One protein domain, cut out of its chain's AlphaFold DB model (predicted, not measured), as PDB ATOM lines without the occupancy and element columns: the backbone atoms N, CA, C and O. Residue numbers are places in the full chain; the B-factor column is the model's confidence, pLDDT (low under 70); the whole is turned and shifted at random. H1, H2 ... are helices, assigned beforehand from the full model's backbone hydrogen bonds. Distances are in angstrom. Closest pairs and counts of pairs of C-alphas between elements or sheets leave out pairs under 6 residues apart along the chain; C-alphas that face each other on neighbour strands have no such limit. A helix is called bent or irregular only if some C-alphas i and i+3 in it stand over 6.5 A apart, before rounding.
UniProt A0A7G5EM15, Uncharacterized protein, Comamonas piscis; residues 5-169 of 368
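This is residues 5 to 169 of the 368 residues of an uncharacterized protein of Comamonas piscis (UniProt A0A7G5EM15). Two helices running opposite ways, H1 and H3, make the core, and a loose ring of crossing helices, H5 to H10, wraps round this pair. H2 lies where the chain turns from H1 to H3, and H4 packs on the other end of H3. The printed part has 165 residues with ten named helices, H1 to H10 in order along it, and no named strand; the class is all helix. It is compact, with a radius of gyration of the C-alphas of 14.7 A, and spans 41 by 36 by 29 A.

Begin with H1, residues 5 to 18, which shares the place of hub with H3, residues 30 to 47: each touches five other helices. They touch each other closest at the C-alphas of Ile 13 and Leu 37, 6.5 A apart, and run opposite ways at 37 degrees, only just a steep tilt. H2, residues 22 to 25, only just touches H1, and only at the corner, with 3 pairs of C-alphas within 8 A; the closest are Met 17 and Val 25, 6.7 A. H4, residues 57 to 60, only just touches H3, with 3 pairs of C-alphas within 8 A; the closest are Tyr 43 and Leu 60, 7.0 A. H5, residues 79 to 90, touches residues 6 to 11 of H1 alone, about perpendicular at 83 degrees; the closest C-alphas are Ile 7 and Tyr 84, 5.8 A. H6, residues 102 to 111, only just touches H1, with 3 pairs of C-alphas within 8 A, about perpendicular at 87 degrees; the closest are Trp 15 and Ala 105, 6.5 A. H7, residues 114 to 128, touches H3 at a steep tilt of 59 degrees, opposite ways, closest at the C-alphas of Cys 33 and Leu 124, 7.1 A; residues 32 to 36 of H3 and 124 to 128 of H7 alone take part. H8, residues 137 to 142, touches residues 39 to 44 of H3 alone, with C-alphas 40 and 137 closest at 5.2 A. H9, residues 145 to 155, touches residues 115 to 120 of H7 alone, about perpendicular at 80 degrees; the C-alphas of Ala 116 and Leu 147 are closest, 4.5 A. H10, residues 158 to 168, touches H6 at a shallow tilt of 26 degrees, opposite ways, with the C-alphas of Ala 107 and Leu 160 closest, 6.0 A. In H1, H3, H6, H8, H9 and H10 every O i to N i+4 pair is within hydrogen-bond range; in H5 5 of 8 are and in H7 9 of 11, while H2 and H4 are too short for such a pair.

Find C-alpha 5 at (-44.894, 19.250, -45.094); from there H1 runs 19.9 A to C-alpha 18. After H2, look for C-alpha 30 at (-33.654, 3.003, -36.991), where H3 begins its 25.7 A. Beyond H4, H5 measures 17.4 A; it is irregular, but only just, with C-alphas 83 and 86 6.7 A apart. H6 measures 14.2 A and H7 20.8 A; H7 is irregular, but only just, with C-alphas 119 and 122 6.7 A apart. H8 is shorter, H9 measures 15.6 A, and H10 14.9 A, ending at C-alpha 168, (-56.530, 12.770, -45.153).

The two C-alphas farthest apart are those of Lys 131 and Leu 169, 45.3 A. The printed part has no cut. The long links are H4 to H5, residues 61 to 78, and H5 to H6. The mean pLDDT of the printed part is 86.2; look for values under 70 at residues 27 to 28, 56 to 59, 61 to 64, 73 to 77, 130 to 132 and 143.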
ATOM      1  N   ASP A   5     -46.330  19.470 -44.922       90.38
ATOM      2  CA  ASP A   5     -44.894  19.250 -45.094       90.38
ATOM      3  C   ASP A   5     -44.333  18.310 -44.010       90.38
ATOM      4  O   ASP A   5     -43.514  17.449 -44.315       90.38
ATOM      5  N   GLY A   6     -44.846  18.354 -42.775       90.69
ATOM      6  CA  GLY A   6     -44.472  17.396 -41.725       90.69
ATOM      7  C   GLY A   6     -44.926  15.961 -42.028       90.69
ATOM      8  O   GLY A   6     -44.183  15.010 -41.783       90.69
ATOM      9  N   ILE A   7     -46.107  15.792 -42.638       92.50
ATOM     10  CA  ILE A   7     -46.581  14.482 -43.124       92.50
ATOM     11  C   ILE A   7     -45.665  13.982 -44.247       92.50
ATOM     12  O   ILE A   7     -45.189  12.849 -44.188       92.50
ATOM     13  N   LYS A   8     -45.373  14.827 -45.245       94.62
ATOM     14  CA  LYS A   8     -44.466  14.492 -46.356       94.62
ATOM     15  C   LYS A   8     -43.070  14.117 -45.856       94.62
ATOM     16  O   LYS A   8     -42.509  13.137 -46.336       94.62
ATOM     17  N   ALA A   9     -42.547  14.842 -44.868       94.94
ATOM     18  CA  ALA A   9     -41.247  14.577 -44.271       94.94
ATOM     19  C   ALA A   9     -41.193  13.196 -43.600       94.94
ATOM     20  O   ALA A   9     -40.291  12.419 -43.890       94.94
ATOM     21  N   VAL A  10     -42.186  12.837 -42.775       94.94
ATOM     22  CA  VAL A  10     -42.240  11.498 -42.156       94.94
ATOM     23  C   VAL A  10     -42.311  10.392 -43.207       94.94
ATOM     24  O   VAL A  10     -41.594   9.398 -43.089       94.94
ATOM     25  N   LEU A  11     -43.137  10.559 -44.244       96.56
ATOM     26  CA  LEU A  11     -43.236   9.579 -45.329       96.56
ATOM     27  C   LEU A  11     -41.912   9.436 -46.080       96.56
ATOM     28  O   LEU A  11     -41.494   8.315 -46.356       96.56
ATOM     29  N   LEU A  12     -41.228  10.549 -46.358       97.38
ATOM     30  CA  LEU A  12     -39.919  10.534 -47.003       97.38
ATOM     31  C   LEU A  12     -38.883   9.799 -46.143       97.38
ATOM     32  O   LEU A  12     -38.170   8.951 -46.665       97.38
ATOM     33  N   ILE A  13     -38.822  10.069 -44.836       96.56
ATOM     34  CA  ILE A  13     -37.887   9.386 -43.927       96.56
ATOM     35  C   ILE A  13     -38.139   7.875 -43.923       96.56
ATOM     36  O   ILE A  13     -37.203   7.094 -44.096       96.56
ATOM     37  N   HIS A  14     -39.397   7.455 -43.755       95.81
ATOM     38  CA  HIS A  14     -39.748   6.036 -43.760       95.81
ATOM     39  C   HIS A  14     -39.402   5.367 -45.096       95.81
ATOM     40  O   HIS A  14     -38.816   4.287 -45.090       95.81
ATOM     41  N   TRP A  15     -39.685   6.030 -46.221       96.88
ATOM     42  CA  TRP A  15     -39.334   5.534 -47.550       96.88
ATOM     43  C   TRP A  15     -37.820   5.392 -47.719       96.88
ATOM     44  O   TRP A  15     -37.344   4.326 -48.102       96.88
ATOM     45  N   LEU A  16     -37.049   6.426 -47.358       96.44
ATOM     46  CA  LEU A  16     -35.588   6.406 -47.424       96.44
ATOM     47  C   LEU A  16     -35.017   5.209 -46.662       96.44
ATOM     48  O   LEU A  16     -34.135   4.521 -47.159       96.44
ATOM     49  N   MET A  17     -35.543   4.938 -45.469       93.94
ATOM     50  CA  MET A  17     -35.075   3.863 -44.594       93.94
ATOM     51  C   MET A  17     -35.541   2.462 -45.013       93.94
ATOM     52  O   MET A  17     -35.005   1.483 -44.503       93.94
ATOM     53  N   GLN A  18     -36.526   2.346 -45.901       92.12
ATOM     54  CA  GLN A  18     -37.009   1.065 -46.438       92.12
ATOM     55  C   GLN A  18     -36.385   0.729 -47.788       92.12
ATOM     56  O   GLN A  18     -36.194  -0.442 -48.102       92.12
ATOM     57  N   GLU A  19     -36.036   1.760 -48.554       90.38
ATOM     58  CA  GLU A  19     -35.533   1.632 -49.912       90.38
ATOM     59  C   GLU A  19     -34.030   1.987 -49.962       90.38
ATOM     60  O   GLU A  19     -33.206   1.112 -49.670       90.38
ATOM     61  N   PRO A  20     -33.607   3.234 -50.266       92.69
ATOM     62  CA  PRO A  20     -32.206   3.530 -50.563       92.69
ATOM     63  C   PRO A  20     -31.248   3.436 -49.364       92.69
ATOM     64  O   PRO A  20     -30.042   3.338 -49.569       92.69
ATOM     65  N   LEU A  21     -31.745   3.479 -48.124       93.12
ATOM     66  CA  LEU A  21     -30.941   3.457 -46.894       93.12
ATOM     67  C   LEU A  21     -31.216   2.231 -46.013       93.12
ATOM     68  O   LEU A  21     -30.793   2.211 -44.853       93.12
ATOM     69  N   LYS A  22     -31.911   1.208 -46.525       91.25
ATOM     70  CA  LYS A  22     -32.307   0.024 -45.741       91.25
ATOM     71  C   LYS A  22     -31.139  -0.646 -45.013       91.25
ATOM     72  O   LYS A  22     -31.271  -1.051 -43.858       91.25
ATOM     73  N   ASP A  23     -29.966  -0.664 -45.638       89.31
ATOM     74  CA  ASP A  23     -28.772  -1.305 -45.088       89.31
ATOM     75  C   ASP A  23     -28.188  -0.549 -43.878       89.31
ATOM     76  O   ASP A  23     -27.464  -1.137 -43.079       89.31
ATOM     77  N   LEU A  24     -28.527   0.735 -43.687       85.56
ATOM     78  CA  LEU A  24     -28.107   1.502 -42.506       85.56
ATOM     79  C   LEU A  24     -28.917   1.161 -41.248       85.56
ATOM     80  O   LEU A  24     -28.454   1.407 -40.130       85.56
ATOM     81  N   VAL A  25     -30.139   0.640 -41.403       83.56
ATOM     82  CA  VAL A  25     -31.119   0.521 -40.306       83.56
ATOM     83  C   VAL A  25     -31.330  -0.912 -39.815       83.56
ATOM     84  O   VAL A  25     -31.931  -1.104 -38.757       83.56
ATOM     85  N   THR A  26     -30.771  -1.905 -40.510       72.25
ATOM     86  CA  THR A  26     -30.815  -3.339 -40.163       72.25
ATOM     87  C   THR A  26     -30.197  -3.665 -38.794       72.25
ATOM     88  O   THR A  26     -30.649  -4.591 -38.125       72.25
ATOM     89  N   ASN A  27     -29.255  -2.854 -38.296       62.25
ATOM     90  CA  ASN A  27     -28.565  -3.053 -37.008       62.25
ATOM     91  C   ASN A  27     -29.159  -2.247 -35.831       62.25
ATOM     92  O   ASN A  27     -28.424  -1.662 -35.041       62.25
ATOM     93  N   ARG A  28     -30.493  -2.169 -35.699       65.38
ATOM     94  CA  ARG A  28     -31.199  -1.409 -34.628       65.38
ATOM     95  C   ARG A  28     -30.939   0.111 -34.608       65.38
ATOM     96  O   ARG A  28     -31.365   0.795 -33.681       65.38
ATOM     97  N   ASN A  29     -30.359   0.666 -35.670       79.94
ATOM     98  CA  ASN A  29     -30.082   2.100 -35.810       79.94
ATOM     99  C   ASN A  29     -31.267   2.919 -36.345       79.94
ATOM    100  O   ASN A  29     -31.101   4.102 -36.638       79.94
ATOM    101  N   PHE A  30     -32.468   2.331 -36.448       88.00
ATOM    102  CA  PHE A  30     -33.654   3.003 -36.991       88.00
ATOM    103  C   PHE A  30     -33.878   4.382 -36.355       88.00
ATOM    104  O   PHE A  30     -33.944   5.381 -37.060       88.00
ATOM    105  N   ARG A  31     -33.964   4.473 -35.019       87.75
ATOM    106  CA  ARG A  31     -34.279   5.754 -34.356       87.75
ATOM    107  C   ARG A  31     -33.161   6.775 -34.521       87.75
ATOM    108  O   ARG A  31     -33.457   7.936 -34.774       87.75
ATOM    109  N   SER A  32     -31.910   6.337 -34.430       88.81
ATOM    110  CA  SER A  32     -30.742   7.187 -34.657       88.81
ATOM    111  C   SER A  32     -30.738   7.755 -36.077       88.81
ATOM    112  O   SER A  32     -30.605   8.958 -36.253       88.81
ATOM    113  N   CYS A  33     -30.971   6.918 -37.090       90.81
ATOM    114  CA  CYS A  33     -31.048   7.353 -38.483       90.81
ATOM    115  C   CYS A  33     -32.255   8.270 -38.731       90.81
ATOM    116  O   CYS A  33     -32.123   9.280 -39.418       90.81
ATOM    117  N   PHE A  34     -33.411   7.965 -38.129       92.25
ATOM    118  CA  PHE A  34     -34.607   8.805 -38.217       92.25
ATOM    119  C   PHE A  34     -34.330  10.218 -37.697       92.25
ATOM    120  O   PHE A  34     -34.659  11.177 -38.377       92.25
ATOM    121  N   ARG A  35     -33.682  10.355 -36.531       90.06
ATOM    122  CA  ARG A  35     -33.324  11.658 -35.937       90.06
ATOM    123  C   ARG A  35     -32.413  12.480 -36.836       90.06
ATOM    124  O   ARG A  35     -32.632  13.677 -36.999       90.06
ATOM    125  N   LEU A  36     -31.412  11.832 -37.436       91.62
ATOM    126  CA  LEU A  36     -30.508  12.489 -38.376       91.62
ATOM    127  C   LEU A  36     -31.296  13.045 -39.568       91.62
ATOM    128  O   LEU A  36     -31.163  14.224 -39.875       91.62
ATOM    129  N   LEU A  37     -32.146  12.233 -40.197       93.94
ATOM    130  CA  LEU A  37     -32.972  12.660 -41.331       93.94
ATOM    131  C   LEU A  37     -34.011  13.721 -40.938       93.94
ATOM    132  O   LEU A  37     -34.260  14.656 -41.691       93.94
ATOM    133  N   GLU A  38     -34.594  13.599 -39.750       92.25
ATOM    134  CA  GLU A  38     -35.542  14.560 -39.200       92.25
ATOM    135  C   GLU A  38     -34.905  15.946 -39.043       92.25
ATOM    136  O   GLU A  38     -35.459  16.924 -39.539       92.25
ATOM    137  N   GLY A  39     -33.707  16.022 -38.458       90.19
ATOM    138  CA  GLY A  39     -32.979  17.283 -38.331       90.19
ATOM    139  C   GLY A  39     -32.597  17.908 -39.680       90.19
ATOM    140  O   GLY A  39     -32.650  19.130 -39.816       90.19
ATOM    141  N   LEU A  40     -32.276  17.094 -40.698       92.19
ATOM    142  CA  LEU A  40     -32.044  17.579 -42.065       92.19
ATOM    143  C   LEU A  40     -33.297  18.245 -42.639       92.19
ATOM    144  O   LEU A  40     -33.219  19.348 -43.179       92.19
ATOM    145  N   LEU A  41     -34.443  17.566 -42.540       92.62
ATOM    146  CA  LEU A  41     -35.697  18.021 -43.135       92.62
ATOM    147  C   LEU A  41     -36.288  19.221 -42.396       92.62
ATOM    148  O   LEU A  41     -36.771  20.140 -43.049       92.62
ATOM    149  N   GLU A  42     -36.223  19.252 -41.063       89.38
ATOM    150  CA  GLU A  42     -36.636  20.419 -40.271       89.38
ATOM    151  C   GLU A  42     -35.772  21.643 -40.607       89.38
ATOM    152  O   GLU A  42     -36.314  22.729 -40.813       89.38
ATOM    153  N   TYR A  43     -34.449  21.475 -40.753       89.44
ATOM    154  CA  TYR A  43     -33.575  22.561 -41.207       89.44
ATOM    155  C   TYR A  43     -33.921  23.013 -42.634       89.44
ATOM    156  O   TYR A  43     -34.030  24.211 -42.883       89.44
ATOM    157  N   TRP A  44     -34.110  22.075 -43.569       90.69
ATOM    158  CA  TRP A  44     -34.445  22.403 -44.957       90.69
ATOM    159  C   TRP A  44     -35.772  23.165 -45.055       90.69
ATOM    160  O   TRP A  44     -35.823  24.222 -45.673       90.69
ATOM    161  N   LEU A  45     -36.824  22.691 -44.378       89.25
ATOM    162  CA  LEU A  45     -38.131  23.360 -44.334       89.25
ATOM    163  C   LEU A  45     -38.070  24.751 -43.699       89.25
ATOM    164  O   LEU A  45     -38.837  25.627 -44.085       89.25
ATOM    165  N   TRP A  46     -37.193  24.948 -42.714       87.31
ATOM    166  CA  TRP A  46     -36.965  26.251 -42.094       87.31
ATOM    167  C   TRP A  46     -36.235  27.225 -43.028       87.31
ATOM    168  O   TRP A  46     -36.587  28.402 -43.073       87.31
ATOM    169  N   ALA A  47     -35.233  26.742 -43.767       86.69
ATOM    170  CA  ALA A  47     -34.437  27.564 -44.675       86.69
ATOM    171  C   ALA A  47     -35.155  27.876 -46.000       86.69
ATOM    172  O   ALA A  47     -34.826  28.864 -46.657       86.69
ATOM    173  N   GLU A  48     -36.109  27.037 -46.407       87.69
ATOM    174  CA  GLU A  48     -36.756  27.110 -47.715       87.69
ATOM    175  C   GLU A  48     -37.872  28.178 -47.773       87.69
ATOM    176  O   GLU A  48     -38.867  28.087 -47.044       87.69
ATOM    177  N   PRO A  49     -37.780  29.178 -48.676       83.38
ATOM    178  CA  PRO A  49     -38.803  30.209 -48.811       83.38
ATOM    179  C   PRO A  49     -40.191  29.644 -49.132       83.38
ATOM    180  O   PRO A  49     -40.368  28.805 -50.012       83.38
ATOM    181  N   GLY A  50     -41.211  30.147 -48.434       79.88
ATOM    182  CA  GLY A  50     -42.601  29.735 -48.649       79.88
ATOM    183  C   GLY A  50     -42.955  28.361 -48.073       79.88
ATOM    184  O   GLY A  50     -44.109  27.944 -48.194       79.88
ATOM    185  N   LYS A  51     -42.016  27.668 -47.416       82.62
ATOM    186  CA  LYS A  51     -42.308  26.460 -46.644       82.62
ATOM    187  C   LYS A  51     -42.684  26.792 -45.212       82.62
ATOM    188  O   LYS A  51     -42.220  27.761 -44.614       82.62
ATOM    189  N   GLN A  52     -43.585  25.982 -44.670       73.31
ATOM    190  CA  GLN A  52     -43.933  26.067 -43.263       73.31
ATOM    191  C   GLN A  52     -42.983  25.158 -42.487       73.31
ATOM    192  O   GLN A  52     -42.920  23.952 -42.732       73.31
ATOM    193  N   HIS A  53     -42.262  25.731 -41.527       74.62
ATOM    194  CA  HIS A  53     -41.504  24.950 -40.556       74.62
ATOM    195  C   HIS A  53     -42.464  24.120 -39.689       74.62
ATOM    196  O   HIS A  53     -43.632  24.478 -39.501       74.62
ATOM    197  N   CYS A  54     -41.978  22.997 -39.166       77.50
ATOM    198  CA  CYS A  54     -42.749  22.161 -38.255       77.50
ATOM    199  C   CYS A  54     -42.415  22.541 -36.808       77.50
ATOM    200  O   CYS A  54     -42.893  23.567 -36.321       77.50
ATOM    201  N   TYR A  55     -41.592  21.758 -36.111       70.06
ATOM    202  CA  TYR A  55     -41.335  21.959 -34.682       70.06
ATOM    203  C   TYR A  55     -39.984  22.617 -34.386       70.06
ATOM    204  O   TYR A  55     -39.820  23.214 -33.318       70.06
ATOM    205  N   GLY A  56     -39.020  22.559 -35.314       62.53
ATOM    206  CA  GLY A  56     -37.629  22.948 -35.060       62.53
ATOM    207  C   GLY A  56     -37.377  24.440 -34.823       62.53
ATOM    208  O   GLY A  56     -36.279  24.817 -34.426       62.53
ATOM    209  N   ASN A  57     -38.380  25.300 -35.004       62.84
ATOM    210  CA  ASN A  57     -38.192  26.743 -35.151       62.84
ATOM    211  C   ASN A  57     -37.417  27.408 -33.991       62.84
ATOM    212  O   ASN A  57     -36.536  28.231 -34.216       62.84
ATOM    213  N   ARG A  58     -37.664  26.999 -32.735       59.09
ATOM    214  CA  ARG A  58     -36.919  27.525 -31.570       59.09
ATOM    215  C   ARG A  58     -35.447  27.106 -31.551       59.09
ATOM    216  O   ARG A  58     -34.614  27.907 -31.152       59.09
ATOM    217  N   ALA A  59     -35.136  25.881 -31.971       64.25
ATOM    218  CA  ALA A  59     -33.759  25.388 -32.051       64.25
ATOM    219  C   ALA A  59     -33.017  25.940 -33.282       64.25
ATOM    220  O   ALA A  59     -31.797  26.047 -33.270       64.25
ATOM    221  N   LEU A  60     -33.760  26.309 -34.331       71.00
ATOM    222  CA  LEU A  60     -33.231  26.783 -35.611       71.00
ATOM    223  C   LEU A  60     -33.032  28.308 -35.670       71.00
ATOM    224  O   LEU A  60     -32.301  28.786 -36.531       71.00
ATOM    225  N   ASN A  61     -33.582  29.075 -34.718       62.31
ATOM    226  CA  ASN A  61     -33.386  30.531 -34.586       62.31
ATOM    227  C   ASN A  61     -31.930  30.963 -34.274       62.31
ATOM    228  O   ASN A  61     -31.655  32.153 -34.135       62.31
ATOM    229  N   SER A  62     -30.977  30.029 -34.186       58.03
ATOM    230  CA  SER A  62     -29.528  30.288 -34.237       58.03
ATOM    231  C   SER A  62     -28.878  29.426 -35.335       58.03
ATOM    232  O   SER A  62     -28.201  28.438 -35.055       58.03
ATOM    233  N   PRO A  63     -29.098  29.764 -36.617       55.72
ATOM    234  CA  PRO A  63     -28.883  28.857 -37.751       55.72
ATOM    235  C   PRO A  63     -27.420  28.656 -38.172       55.72
ATOM    236  O   PRO A  63     -27.142  27.884 -39.089       55.72
ATOM    237  N   GLY A  64     -26.476  29.356 -37.536       58.50
ATOM    238  CA  GLY A  64     -25.043  29.190 -37.788       58.50
ATOM    239  C   GLY A  64     -24.480  27.860 -37.278       58.50
ATOM    240  O   GLY A  64     -23.593  27.308 -37.922       58.50
ATOM    241  N   ASP A  65     -25.057  27.317 -36.199       73.62
ATOM    242  CA  ASP A  65     -24.454  26.229 -35.417       73.62
ATOM    243  C   ASP A  65     -25.357  24.995 -35.257       73.62
ATOM    244  O   ASP A  65     -25.014  24.081 -34.506       73.62
ATOM    245  N   PHE A  66     -26.501  24.926 -35.953       85.56
ATOM    246  CA  PHE A  66     -27.399  23.776 -35.825       85.56
ATOM    247  C   PHE A  66     -26.703  22.489 -36.284       85.56
ATOM    248  O   PHE A  66     -26.298  22.341 -37.442       85.56
ATOM    249  N   GLN A  67     -26.563  21.562 -35.345       87.25
ATOM    250  CA  GLN A  67     -25.883  20.286 -35.493       87.25
ATOM    251  C   GLN A  67     -26.828  19.170 -35.069       87.25
ATOM    252  O   GLN A  67     -27.639  19.355 -34.164       87.25
ATOM    253  N   VAL A  68     -26.711  18.021 -35.732       86.50
ATOM    254  CA  VAL A  68     -27.556  16.857 -35.467       86.50
ATOM    255  C   VAL A  68     -26.682  15.625 -35.256       86.50
ATOM    256  O   VAL A  68     -25.902  15.221 -36.126       86.50
ATOM    257  N   GLY A  69     -26.807  15.034 -34.074       86.56
ATOM    258  CA  GLY A  69     -26.185  13.786 -33.658       86.56
ATOM    259  C   GLY A  69     -27.175  12.621 -33.603       86.56
ATOM    260  O   GLY A  69     -28.388  12.787 -33.496       86.56
ATOM    261  N   SER A  70     -26.648  11.395 -33.634       82.38
ATOM    262  CA  SER A  70     -27.439  10.155 -33.561       82.38
ATOM    263  C   SER A  70     -28.135   9.956 -32.202       82.38
ATOM    264  O   SER A  70     -29.178   9.300 -32.113       82.38
ATOM    265  N   GLY A  71     -27.571  10.547 -31.146       76.94
ATOM    266  CA  GLY A  71     -28.097  10.524 -29.782       76.94
ATOM    267  C   GLY A  71     -29.048  11.670 -29.433       76.94
ATOM    268  O   GLY A  71     -29.585  11.660 -28.329       76.94
ATOM    269  N   ASP A  72     -29.278  12.634 -30.330       74.75
ATOM    270  CA  ASP A  72     -29.980  13.862 -29.955       74.75
ATOM    271  C   ASP A  72     -31.448  13.613 -29.585       74.75
ATOM    272  O   ASP A  72     -32.225  12.964 -30.293       74.75
ATOM    273  N   THR A  73     -31.850  14.174 -28.446       68.31
ATOM    274  CA  THR A  73     -33.209  14.062 -27.897       68.31
ATOM    275  C   THR A  73     -34.007  15.365 -27.994       68.31
ATOM    276  O   THR A  73     -35.143  15.429 -27.529       68.31
ATOM    277  N   GLY A  74     -33.445  16.404 -28.620       66.88
ATOM    278  CA  GLY A  74     -34.094  17.706 -28.779       66.88
ATOM    279  C   GLY A  74     -35.376  17.655 -29.620       66.88
ATOM    280  O   GLY A  74     -35.592  16.742 -30.418       66.88
ATOM    281  N   THR A  75     -36.236  18.666 -29.469       59.09
ATOM    282  CA  THR A  75     -37.537  18.735 -30.160       59.09
ATOM    283  C   THR A  75     -37.407  18.869 -31.679       59.09
ATOM    284  O   THR A  75     -38.215  18.296 -32.398       59.09
ATOM    285  N   ALA A  76     -36.373  19.551 -32.186       61.38
ATOM    286  CA  ALA A  76     -36.115  19.690 -33.628       61.38
ATOM    287  C   ALA A  76     -35.709  18.377 -34.324       61.38
ATOM    288  O   ALA A  76     -35.615  18.335 -35.543       61.38
ATOM    289  N   VAL A  77     -35.442  17.324 -33.547       69.25
ATOM    290  CA  VAL A  77     -35.015  16.007 -34.037       69.25
ATOM    291  C   VAL A  77     -35.899  14.874 -33.495       69.25
ATOM    292  O   VAL A  77     -35.573  13.704 -33.678       69.25
ATOM    293  N   ASN A  78     -37.000  15.203 -32.802       74.44
ATOM    294  CA  ASN A  78     -38.020  14.229 -32.374       74.44
ATOM    295  C   ASN A  78     -39.480  14.671 -32.613       74.44
ATOM    296  O   ASN A  78     -40.393  13.862 -32.414       74.44
ATOM    297  N   GLY A  79     -39.731  15.920 -33.011       80.12
ATOM    298  CA  GLY A  79     -41.062  16.452 -33.289       80.12
ATOM    299  C   GLY A  79     -41.779  15.757 -34.454       80.12
ATOM    300  O   GLY A  79     -42.943  15.373 -34.307       80.12
ATOM    301  N   LEU A  80     -41.111  15.521 -35.587       85.88
ATOM    302  CA  LEU A  80     -41.708  14.812 -36.723       85.88
ATOM    303  C   LEU A  80     -42.144  13.405 -36.318       85.88
ATOM    304  O   LEU A  80     -43.302  13.021 -36.526       85.88
ATOM    305  N   TYR A  81     -41.256  12.654 -35.667       85.94
ATOM    306  CA  TYR A  81     -41.598  11.315 -35.202       85.94
ATOM    307  C   TYR A  81     -42.749  11.315 -34.189       85.94
ATOM    308  O   TYR A  81     -43.652  10.483 -34.283       85.94
ATOM    309  N   GLN A  82     -42.717  12.216 -33.205       83.31
ATOM    310  CA  GLN A  82     -43.683  12.228 -32.109       83.31
ATOM    311  C   GLN A  82     -45.084  12.641 -32.567       83.31
ATOM    312  O   GLN A  82     -46.072  12.063 -32.113       83.31
ATOM    313  N   TYR A  83     -45.182  13.624 -33.464       82.56
ATOM    314  CA  TYR A  83     -46.456  14.277 -33.758       82.56
ATOM    315  C   TYR A  83     -47.073  13.885 -35.106       82.56
ATOM    316  O   TYR A  83     -48.300  13.866 -35.228       82.56
ATOM    317  N   TYR A  84     -46.269  13.509 -36.105       86.81
ATOM    318  CA  TYR A  84     -46.782  13.223 -37.452       86.81
ATOM    319  C   TYR A  84     -46.921  11.735 -37.755       86.81
ATOM    320  O   TYR A  84     -47.885  11.343 -38.411       86.81
ATOM    321  N   ARG A  85     -46.042  10.882 -37.217       88.56
ATOM    322  CA  ARG A  85     -46.062   9.431 -37.481       88.56
ATOM    323  C   ARG A  85     -47.410   8.775 -37.181       88.56
ATOM    324  O   ARG A  85     -47.911   7.989 -37.981       88.56
ATOM    325  N   GLY A  86     -48.025   9.123 -36.050       87.88
ATOM    326  CA  GLY A  86     -49.350   8.609 -35.694       87.88
ATOM    327  C   GLY A  86     -50.446   9.070 -36.659       87.88
ATOM    328  O   GLY A  86     -51.380   8.321 -36.925       87.88
ATOM    329  N   SER A  87     -50.328  10.280 -37.207       88.62
ATOM    330  CA  SER A  87     -51.262  10.802 -38.210       88.62
ATOM    331  C   SER A  87     -51.098  10.084 -39.549       88.62
ATOM    332  O   SER A  87     -52.104   9.713 -40.143       88.62
ATOM    333  N   CYS A  88     -49.861   9.800 -39.976       91.94
ATOM    334  CA  CYS A  88     -49.589   8.986 -41.164       91.94
ATOM    335  C   CYS A  88     -50.207   7.584 -41.051       91.94
ATOM    336  O   CYS A  88     -50.877   7.137 -41.976       91.94
ATOM    337  N   SER A  89     -50.038   6.918 -39.903       92.44
ATOM    338  CA  SER A  89     -50.606   5.582 -39.682       92.44
ATOM    339  C   SER A  89     -52.138   5.587 -39.657       92.44
ATOM    340  O   SER A  89     -52.768   4.800 -40.357       92.44
ATOM    341  N   ARG A  90     -52.766   6.523 -38.928       90.19
ATOM    342  CA  ARG A  90     -54.238   6.632 -38.883       90.19
ATOM    343  C   ARG A  90     -54.868   6.969 -40.235       90.19
ATOM    344  O   ARG A  90     -56.013   6.600 -40.461       90.19
ATOM    345  N   ALA A  91     -54.140   7.667 -41.101       90.06
ATOM    346  CA  ALA A  91     -54.570   7.980 -42.460       90.06
ATOM    347  C   ALA A  91     -54.281   6.849 -43.466       90.06
ATOM    348  O   ALA A  91     -54.468   7.052 -44.657       90.06
ATOM    349  N   GLY A  92     -53.765   5.693 -43.026       92.88
ATOM    350  CA  GLY A  92     -53.430   4.578 -43.918       92.88
ATOM    351  C   GLY A  92     -52.229   4.834 -44.835       92.88
ATOM    352  O   GLY A  92     -52.000   4.070 -45.764       92.88
ATOM    353  N   LEU A  93     -51.447   5.889 -44.583       94.81
ATOM    354  CA  LEU A  93     -50.230   6.203 -45.345       94.81
ATOM    355  C   LEU A  93     -49.037   5.348 -44.894       94.81
ATOM    356  O   LEU A  93     -48.073   5.191 -45.643       94.81
ATOM    357  N   LEU A  94     -49.107   4.835 -43.660       94.69
ATOM    358  CA  LEU A  94     -48.195   3.851 -43.086       94.69
ATOM    359  C   LEU A  94     -49.009   2.699 -42.484       94.69
ATOM    360  O   LEU A  94     -49.966   2.949 -41.747       94.69
ATOM    361  N   ASP A  95     -48.611   1.459 -42.749       93.94
ATOM    362  CA  ASP A  95     -49.242   0.273 -42.158       93.94
ATOM    363  C   ASP A  95     -48.777   0.007 -40.706       93.94
ATOM    364  O   ASP A  95     -48.032   0.788 -40.101       93.94
ATOM    365  N   ALA A  96     -49.220  -1.110 -40.120       90.38
ATOM    366  CA  ALA A  96     -48.845  -1.518 -38.762       90.38
ATOM    367  C   ALA A  96     -47.347  -1.860 -38.615       90.38
ATOM    368  O   ALA A  96     -46.797  -1.799 -37.511       90.38
ATOM    369  N   GLN A  97     -46.685  -2.196 -39.722       90.56
ATOM    370  CA  GLN A  97     -45.250  -2.448 -39.831       90.56
ATOM    371  C   GLN A  97     -44.468  -1.169 -40.183       90.56
ATOM    372  O   GLN A  97     -43.240  -1.197 -40.249       90.56
ATOM    373  N   TRP A  98     -45.159  -0.030 -40.303       90.69
ATOM    374  CA  TRP A  98     -44.624   1.271 -40.698       90.69
ATOM    375  C   TRP A  98     -44.113   1.329 -42.136       90.69
ATOM    376  O   TRP A  98     -43.279   2.182 -42.447       90.69
ATOM    377  N   THR A  99     -44.611   0.446 -42.997       93.06
ATOM    378  CA  THR A  99     -44.382   0.431 -44.444       93.06
ATOM    379  C   THR A  99     -45.285   1.444 -45.124       93.06
ATOM    380  O   THR A  99     -46.435   1.621 -44.720       93.06
ATOM    381  N   LEU A 100     -44.766   2.124 -46.146       95.50
ATOM    382  CA  LEU A 100     -45.560   3.062 -46.933       95.50
ATOM    383  C   LEU A 100     -46.649   2.359 -47.741       95.50
ATOM    384  O   LEU A 100     -46.441   1.280 -48.293       95.50
ATOM    385  N   GLU A 101     -47.775   3.052 -47.899       95.25
ATOM    386  CA  GLU A 101     -48.771   2.699 -48.907       95.25
ATOM    387  C   GLU A 101     -48.123   2.691 -50.320       95.25
ATOM    388  O   GLU A 101     -47.332   3.593 -50.639       95.25
ATOM    389  N   PRO A 102     -48.409   1.684 -51.176       95.75
ATOM    390  CA  PRO A 102     -47.705   1.492 -52.448       95.75
ATOM    391  C   PRO A 102     -47.698   2.697 -53.398       95.75
ATOM    392  O   PRO A 102     -46.683   2.959 -54.053       95.75
ATOM    393  N   GLN A 103     -48.794   3.452 -53.498       95.75
ATOM    394  CA  GLN A 103     -48.862   4.626 -54.371       95.75
ATOM    395  C   GLN A 103     -48.000   5.769 -53.828       95.75
ATOM    396  O   GLN A 103     -47.343   6.462 -54.614       95.75
ATOM    397  N   VAL A 104     -47.935   5.931 -52.502       95.75
ATOM    398  CA  VAL A 104     -47.025   6.885 -51.848       95.75
ATOM    399  C   VAL A 104     -45.569   6.500 -52.120       95.75
ATOM    400  O   VAL A 104     -44.798   7.348 -52.572       95.75
ATOM    401  N   ALA A 105     -45.195   5.232 -51.922       96.00
ATOM    402  CA  ALA A 105     -43.842   4.747 -52.209       96.00
ATOM    403  C   ALA A 105     -43.464   4.969 -53.684       96.00
ATOM    404  O   ALA A 105     -42.399   5.502 -53.990       96.00
ATOM    405  N   SER A 106     -44.381   4.664 -54.604       96.00
ATOM    406  CA  SER A 106     -44.209   4.896 -56.041       96.00
ATOM    407  C   SER A 106     -44.000   6.382 -56.378       96.00
ATOM    408  O   SER A 106     -43.165   6.727 -57.220       96.00
ATOM    409  N   ALA A 107     -44.731   7.285 -55.714       95.31
ATOM    410  CA  ALA A 107     -44.552   8.726 -55.873       95.31
ATOM    411  C   ALA A 107     -43.185   9.204 -55.355       95.31
ATOM    412  O   ALA A 107     -42.556  10.034 -56.016       95.31
ATOM    413  N   MET A 108     -42.706   8.656 -54.232       95.56
ATOM    414  CA  MET A 108     -41.372   8.954 -53.694       95.56
ATOM    415  C   MET A 108     -40.266   8.471 -54.634       95.56
ATOM    416  O   MET A 108     -39.391   9.260 -54.984       95.56
ATOM    417  N   THR A 109     -40.356   7.240 -55.144       95.06
ATOM    418  CA  THR A 109     -39.380   6.680 -56.095       95.06
ATOM    419  C   THR A 109     -39.267   7.510 -57.376       95.06
ATOM    420  O   THR A 109     -38.169   7.717 -57.878       95.06
ATOM    421  N   ARG A 110     -40.378   8.046 -57.903       94.12
ATOM    422  CA  ARG A 110     -40.340   8.955 -59.067       94.12
ATOM    423  C   ARG A 110     -39.731  10.322 -58.747       94.12
ATOM    424  O   ARG A 110     -39.228  11.001 -59.647       94.12
ATOM    425  N   ALA A 111     -39.853  10.774 -57.502       93.44
ATOM    426  CA  ALA A 111     -39.379  12.082 -57.075       93.44
ATOM    427  C   ALA A 111     -37.880  12.068 -56.746       93.44
ATOM    428  O   ALA A 111     -37.166  12.975 -57.176       93.44
ATOM    429  N   TRP A 112     -37.418  11.037 -56.048       95.38
ATOM    430  CA  TRP A 112     -36.059  10.920 -55.537       95.38
ATOM    431  C   TRP A 112     -35.038  10.529 -56.614       95.38
ATOM    432  O   TRP A 112     -35.378   9.870 -57.593       95.38
ATOM    433  N   SER A 113     -33.776  10.928 -56.431       93.69
ATOM    434  CA  SER A 113     -32.675  10.595 -57.342       93.69
ATOM    435  C   SER A 113     -31.597   9.760 -56.655       93.69
ATOM    436  O   SER A 113     -31.394   9.811 -55.437       93.69
ATOM    437  N   TYR A 114     -30.872   8.990 -57.462       93.12
ATOM    438  CA  TYR A 114     -29.715   8.228 -57.004       93.12
ATOM    439  C   TYR A 114     -28.609   9.146 -56.456       93.12
ATOM    440  O   TYR A 114     -28.072   8.886 -55.382       93.12
ATOM    441  N   ASP A 115     -28.362  10.285 -57.111       93.00
ATOM    442  CA  ASP A 115     -27.348  11.265 -56.693       93.00
ATOM    443  C   ASP A 115     -27.618  11.841 -55.297       93.00
ATOM    444  O   ASP A 115     -26.699  11.983 -54.491       93.00
ATOM    445  N   ALA A 116     -28.883  12.116 -54.959       94.06
ATOM    446  CA  ALA A 116     -29.244  12.578 -53.621       94.06
ATOM    447  C   ALA A 116     -28.952  11.520 -52.544       94.06
ATOM    448  O   ALA A 116     -28.509  11.851 -51.443       94.06
ATOM    449  N   THR A 117     -29.140  10.240 -52.875       93.38
ATOM    450  CA  THR A 117     -28.755   9.126 -51.994       93.38
ATOM    451  C   THR A 117     -27.242   9.078 -51.806       93.38
ATOM    452  O   THR A 117     -26.773   8.926 -50.680       93.38
ATOM    453  N   HIS A 118     -26.475   9.255 -52.884       92.06
ATOM    454  CA  HIS A 118     -25.013   9.271 -52.840       92.06
ATOM    455  C   HIS A 118     -24.428  10.390 -51.987       92.06
ATOM    456  O   HIS A 118     -23.391  10.189 -51.361       92.06
ATOM    457  N   VAL A 119     -25.093  11.543 -51.939       91.44
ATOM    458  CA  VAL A 119     -24.737  12.640 -51.035       91.44
ATOM    459  C   VAL A 119     -25.035  12.268 -49.581       91.44
ATOM    460  O   VAL A 119     -24.221  12.498 -48.691       91.44
ATOM    461  N   LEU A 120     -26.220  11.714 -49.327       92.44
ATOM    462  CA  LEU A 120     -26.750  11.531 -47.978       92.44
ATOM    463  C   LEU A 120     -26.114  10.344 -47.236       92.44
ATOM    464  O   LEU A 120     -25.795  10.437 -46.051       92.44
ATOM    465  N   LEU A 121     -25.931   9.221 -47.933       92.50
ATOM    466  CA  LEU A 121     -25.510   7.945 -47.355       92.50
ATOM    467  C   LEU A 121     -24.150   8.016 -46.622       92.50
ATOM    468  O   LEU A 121     -24.091   7.541 -45.482       92.50
ATOM    469  N   PRO A 122     -23.074   8.607 -47.187       90.31
ATOM    470  CA  PRO A 122     -21.781   8.688 -46.505       90.31
ATOM    471  C   PRO A 122     -21.847   9.472 -45.192       90.31
ATOM    472  O   PRO A 122     -21.291   9.026 -44.188       90.31
ATOM    473  N   GLU A 123     -22.573  10.594 -45.168       89.69
ATOM    474  CA  GLU A 123     -22.702  11.427 -43.968       89.69
ATOM    475  C   GLU A 123     -23.495  10.731 -42.862       89.69
ATOM    476  O   GLU A 123     -23.062  10.711 -41.707       89.69
ATOM    477  N   LEU A 124     -24.617  10.090 -43.202       91.25
ATOM    478  CA  LEU A 124     -25.389   9.328 -42.221       91.25
ATOM    479  C   LEU A 124     -24.574   8.163 -41.655       91.25
ATOM    480  O   LEU A 124     -24.534   7.978 -40.439       91.25
ATOM    481  N   LYS A 125     -23.881   7.412 -42.517       90.62
ATOM    482  CA  LYS A 125     -23.018   6.300 -42.096       90.62
ATOM    483  C   LYS A 125     -21.910   6.783 -41.155       90.62
ATOM    484  O   LYS A 125     -21.729   6.201 -40.088       90.62
ATOM    485  N   ARG A 126     -21.242   7.894 -41.493       89.38
ATOM    486  CA  ARG A 126     -20.187   8.515 -40.673       89.38
ATOM    487  C   ARG A 126     -20.667   8.850 -39.257       89.38
ATOM    488  O   ARG A 126     -19.941   8.597 -38.296       89.38
ATOM    489  N   VAL A 127     -21.868   9.417 -39.117       88.75
ATOM    490  CA  VAL A 127     -22.425   9.803 -37.806       88.75
ATOM    491  C   VAL A 127     -22.959   8.592 -37.029       88.75
ATOM    492  O   VAL A 127     -22.815   8.533 -35.807       88.75
ATOM    493  N   LEU A 128     -23.547   7.603 -37.710       87.88
ATOM    494  CA  LEU A 128     -24.092   6.397 -37.073       87.88
ATOM    495  C   LEU A 128     -23.013   5.440 -36.552       87.88
ATOM    496  O   LEU A 128     -23.212   4.827 -35.508       87.88
ATOM    497  N   GLU A 129     -21.866   5.327 -37.226       85.19
ATOM    498  CA  GLU A 129     -20.761   4.443 -36.811       85.19
ATOM    499  C   GLU A 129     -19.958   4.972 -35.605       85.19
ATOM    500  O   GLU A 129     -18.952   4.378 -35.221       85.19
ATOM    501  N   GLY A 130     -20.383   6.081 -34.987       67.00
ATOM    502  CA  GLY A 130     -19.826   6.574 -33.721       67.00
ATOM    503  C   GLY A 130     -18.392   7.107 -33.807       67.00
ATOM    504  O   GLY A 130     -17.769   7.355 -32.779       67.00
ATOM    505  N   LYS A 131     -17.854   7.304 -35.018       54.66
ATOM    506  CA  LYS A 131     -16.466   7.744 -35.242       54.66
ATOM    507  C   LYS A 131     -16.302   9.259 -35.398       54.66
ATOM    508  O   LYS A 131     -15.200   9.711 -35.697       54.66
ATOM    509  N   SER A 132     -17.349  10.081 -35.265       60.25
ATOM    510  CA  SER A 132     -17.240  11.524 -35.543       60.25
ATOM    511  C   SER A 132     -18.290  12.418 -34.877       60.25
ATOM    512  O   SER A 132     -19.335  11.961 -34.426       60.25
ATOM    513  N   ARG A 133     -17.985  13.726 -34.881       76.38
ATOM    514  CA  ARG A 133     -18.856  14.850 -34.503       76.38
ATOM    515  C   ARG A 133     -20.211  14.822 -35.246       76.38
ATOM    516  O   ARG A 133     -20.255  14.306 -36.374       76.38
ATOM    517  N   PRO A 134     -21.278  15.399 -34.651       86.00
ATOM    518  CA  PRO A 134     -22.568  15.597 -35.318       86.00
ATOM    519  C   PRO A 134     -22.389  16.309 -36.665       86.00
ATOM    520  O   PRO A 134     -21.401  17.018 -36.872       86.00
ATOM    521  N   TYR A 135     -23.318  16.107 -37.599       86.75
ATOM    522  CA  TYR A 135     -23.258  16.788 -38.895       86.75
ATOM    523  C   TYR A 135     -24.056  18.097 -38.861       86.75
ATOM    524  O   TYR A 135     -24.969  18.258 -38.049       86.75
ATOM    525  N   GLN A 136     -23.705  19.037 -39.741       89.19
ATOM    526  CA  GLN A 136     -24.421  20.300 -39.917       89.19
ATOM    527  C   GLN A 136     -25.302  20.226 -41.172       89.19
ATOM    528  O   GLN A 136     -24.755  20.223 -42.281       89.19
ATOM    529  N   PRO A 137     -26.645  20.215 -41.044       90.12
ATOM    530  CA  PRO A 137     -27.552  20.195 -42.193       90.12
ATOM    531  C   PRO A 137     -27.272  21.293 -43.221       90.12
ATOM    532  O   PRO A 137     -27.280  21.028 -44.420       90.12
ATOM    533  N   LYS A 138     -26.922  22.501 -42.759       89.00
ATOM    534  CA  LYS A 138     -26.524  23.623 -43.619       89.00
ATOM    535  C   LYS A 138     -25.376  23.271 -44.562       89.00
ATOM    536  O   LYS A 138     -25.448  23.576 -45.747       89.00
ATOM    537  N   GLN A 139     -24.311  22.662 -44.040       87.62
ATOM    538  CA  GLN A 139     -23.133  22.311 -44.835       87.62
ATOM    539  C   GLN A 139     -23.465  21.217 -45.849       87.62
ATOM    540  O   GLN A 139     -23.080  21.326 -47.010       87.62
ATOM    541  N   LEU A 140     -24.237  20.211 -45.423       88.06
ATOM    542  CA  LEU A 140     -24.681  19.125 -46.292       88.06
ATOM    543  C   LEU A 140     -25.542  19.641 -47.455       88.06
ATOM    544  O   LEU A 140     -25.326  19.246 -48.594       88.06
ATOM    545  N   LEU A 141     -26.480  20.554 -47.186       87.75
ATOM    546  CA  LEU A 141     -27.361  21.129 -48.207       87.75
ATOM    547  C   LEU A 141     -26.630  22.114 -49.130       87.75
ATOM    548  O   LEU A 141     -26.784  22.033 -50.346       87.75
ATOM    549  N   ASN A 142     -25.787  22.999 -48.586       81.25
ATOM    550  CA  ASN A 142     -25.022  23.966 -49.385       81.25
ATOM    551  C   ASN A 142     -24.014  23.293 -50.332       81.25
ATOM    552  O   ASN A 142     -23.682  23.857 -51.372       81.25
ATOM    553  N   GLY A 143     -23.516  22.106 -49.973       67.31
ATOM    554  CA  GLY A 143     -22.589  21.325 -50.793       67.31
ATOM    555  C   GLY A 143     -23.254  20.414 -51.830       67.31
ATOM    556  O   GLY A 143     -22.541  19.806 -52.625       67.31
ATOM    557  N   ALA A 144     -24.588  20.294 -51.840       74.38
ATOM    558  CA  ALA A 144     -25.279  19.246 -52.589       74.38
ATOM    559  C   ALA A 144     -26.544  19.722 -53.318       74.38
ATOM    560  O   ALA A 144     -27.673  19.430 -52.916       74.38
ATOM    561  N   VAL A 145     -26.343  20.351 -54.482       80.81
ATOM    562  CA  VAL A 145     -27.418  20.708 -55.429       80.81
ATOM    563  C   VAL A 145     -28.392  19.546 -55.706       80.81
ATOM    564  O   VAL A 145     -29.600  19.792 -55.708       80.81
ATOM    565  N   PRO A 146     -27.946  18.278 -55.875       87.25
ATOM    566  CA  PRO A 146     -28.873  17.172 -56.116       87.25
ATOM    567  C   PRO A 146     -29.838  16.916 -54.952       87.25
ATOM    568  O   PRO A 146     -30.990  16.567 -55.195       87.25
ATOM    569  N   LEU A 147     -29.388  17.101 -53.705       91.19
ATOM    570  CA  LEU A 147     -30.200  16.853 -52.514       91.19
ATOM    571  C   LEU A 147     -31.279  17.930 -52.348       91.19
ATOM    572  O   LEU A 147     -32.449  17.595 -52.176       91.19
ATOM    573  N   ASP A 148     -30.918  19.209 -52.475       91.12
ATOM    574  CA  ASP A 148     -31.896  20.305 -52.427       91.12
ATOM    575  C   ASP A 148     -32.953  20.169 -53.540       91.12
ATOM    576  O   ASP A 148     -34.156  20.268 -53.292       91.12
ATOM    577  N   ALA A 149     -32.521  19.840 -54.763       91.88
ATOM    578  CA  ALA A 149     -33.415  19.681 -55.906       91.88
ATOM    579  C   ALA A 149     -34.444  18.551 -55.714       91.88
ATOM    580  O   ALA A 149     -35.627  18.735 -56.025       91.88
ATOM    581  N   VAL A 150     -34.039  17.386 -55.187       94.88
ATOM    582  CA  VAL A 150     -35.000  16.298 -54.930       94.88
ATOM    583  C   VAL A 150     -35.939  16.619 -53.776       94.88
ATOM    584  O   VAL A 150     -37.110  16.255 -53.852       94.88
ATOM    585  N   LEU A 151     -35.475  17.332 -52.743       95.12
ATOM    586  CA  LEU A 151     -36.338  17.775 -51.650       95.12
ATOM    587  C   LEU A 151     -37.406  18.732 -52.185       95.12
ATOM    588  O   LEU A 151     -38.595  18.481 -51.988       95.12
ATOM    589  N   ARG A 152     -37.033  19.736 -52.991       93.81
ATOM    590  CA  ARG A 152     -38.014  20.592 -53.684       93.81
ATOM    591  C   ARG A 152     -39.030  19.754 -54.458       93.81
ATOM    592  O   ARG A 152     -40.228  19.926 -54.250       93.81
ATOM    593  N   LYS A 153     -38.563  18.797 -55.269       94.88
ATOM    594  CA  LYS A 153     -39.413  17.926 -56.099       94.88
ATOM    595  C   LYS A 153     -40.370  17.048 -55.285       94.88
ATOM    596  O   LYS A 153     -41.532  16.910 -55.664       94.88
ATOM    597  N   VAL A 154     -39.923  16.466 -54.169       95.00
ATOM    598  CA  VAL A 154     -40.780  15.682 -53.260       95.00
ATOM    599  C   VAL A 154     -41.848  16.579 -52.639       95.00
ATOM    600  O   VAL A 154     -43.042  16.276 -52.703       95.00
ATOM    601  N   PHE A 155     -41.444  17.712 -52.067       93.06
ATOM    602  CA  PHE A 155     -42.354  18.572 -51.316       93.06
ATOM    603  C   PHE A 155     -43.306  19.373 -52.217       93.06
ATOM    604  O   PHE A 155     -44.399  19.731 -51.768       93.06
ATOM    605  N   SER A 156     -42.957  19.597 -53.487       91.50
ATOM    606  CA  SER A 156     -43.831  20.179 -54.516       91.50
ATOM    607  C   SER A 156     -44.604  19.139 -55.340       91.50
ATOM    608  O   SER A 156     -45.307  19.512 -56.277       91.50
ATOM    609  N   SER A 157     -44.482  17.842 -55.036       92.75
ATOM    610  CA  SER A 157     -45.120  16.776 -55.816       92.75
ATOM    611  C   SER A 157     -46.648  16.880 -55.767       92.75
ATOM    612  O   SER A 157     -47.275  16.691 -54.717       92.75
ATOM    613  N   THR A 158     -47.257  17.156 -56.923       91.38
ATOM    614  CA  THR A 158     -48.716  17.187 -57.097       91.38
ATOM    615  C   THR A 158     -49.310  15.797 -56.916       91.38
ATOM    616  O   THR A 158     -50.282  15.655 -56.187       91.38
ATOM    617  N   ALA A 159     -48.666  14.763 -57.467       92.25
ATOM    618  CA  ALA A 159     -49.087  13.373 -57.305       92.25
ATOM    619  C   ALA A 159     -49.149  12.962 -55.824       92.25
ATOM    620  O   ALA A 159     -50.156  12.423 -55.376       92.25
ATOM    621  N   LEU A 160     -48.106  13.274 -55.044       92.81
ATOM    622  CA  LEU A 160     -48.110  13.013 -53.602       92.81
ATOM    623  C   LEU A 160     -49.193  13.833 -52.894       92.81
ATOM    624  O   LEU A 160     -49.886  13.320 -52.025       92.81
ATOM    625  N   THR A 161     -49.373  15.096 -53.280       91.88
ATOM    626  CA  THR A 161     -50.405  15.962 -52.694       91.88
ATOM    627  C   THR A 161     -51.814  15.423 -52.961       91.88
ATOM    628  O   THR A 161     -52.614  15.388 -52.033       91.88
ATOM    629  N   SER A 162     -52.106  14.912 -54.160       91.06
ATOM    630  CA  SER A 162     -53.392  14.279 -54.483       91.06
ATOM    631  C   SER A 162     -53.642  12.994 -53.690       91.06
ATOM    632  O   SER A 162     -54.761  12.771 -53.230       91.06
ATOM    633  N   LEU A 163     -52.610  12.177 -53.454       92.75
ATOM    634  CA  LEU A 163     -52.727  11.017 -52.562       92.75
ATOM    635  C   LEU A 163     -53.047  11.450 -51.126       92.75
ATOM    636  O   LEU A 163     -53.930  10.889 -50.486       92.75
ATOM    637  N   LEU A 164     -52.371  12.490 -50.629       92.25
ATOM    638  CA  LEU A 164     -52.623  13.032 -49.294       92.25
ATOM    639  C   LEU A 164     -54.019  13.662 -49.179       92.25
ATOM    640  O   LEU A 164     -54.662  13.485 -48.149       92.25
ATOM    641  N   GLN A 165     -54.518  14.334 -50.223       91.12
ATOM    642  CA  GLN A 165     -55.907  14.808 -50.291       91.12
ATOM    643  C   GLN A 165     -56.886  13.643 -50.107       91.12
ATOM    644  O   GLN A 165     -57.750  13.704 -49.233       91.12
ATOM    645  N   ALA A 166     -56.705  12.569 -50.880       90.38
ATOM    646  CA  ALA A 166     -57.568  11.395 -50.848       90.38
ATOM    647  C   ALA A 166     -57.491  10.612 -49.525       90.38
ATOM    648  O   ALA A 166     -58.486  10.039 -49.105       90.38
ATOM    649  N   GLN A 167     -56.342  10.582 -48.849       91.00
ATOM    650  CA  GLN A 167     -56.183   9.809 -47.608       91.00
ATOM    651  C   GLN A 167     -56.523  10.610 -46.341       91.00
ATOM    652  O   GLN A 167     -57.035  10.058 -45.371       91.00
ATOM    653  N   LEU A 168     -56.266  11.924 -46.326       89.25
ATOM    654  CA  LEU A 168     -56.530  12.770 -45.153       89.25
ATOM    655  C   LEU A 168     -57.962  13.312 -45.132       89.25
ATOM    656  O   LEU A 168     -58.571  13.386 -44.066       89.25
ATOM    657  N   LEU A 169     -58.487  13.712 -46.293       87.06
ATOM    658  CA  LEU A 169     -59.809  14.322 -46.462       87.06
ATOM    659  C   LEU A 169     -60.559  13.648 -47.627       87.06
ATOM    660  O   LEU A 169     -61.149  14.314 -48.468       87.06
TER     661      LEU A 169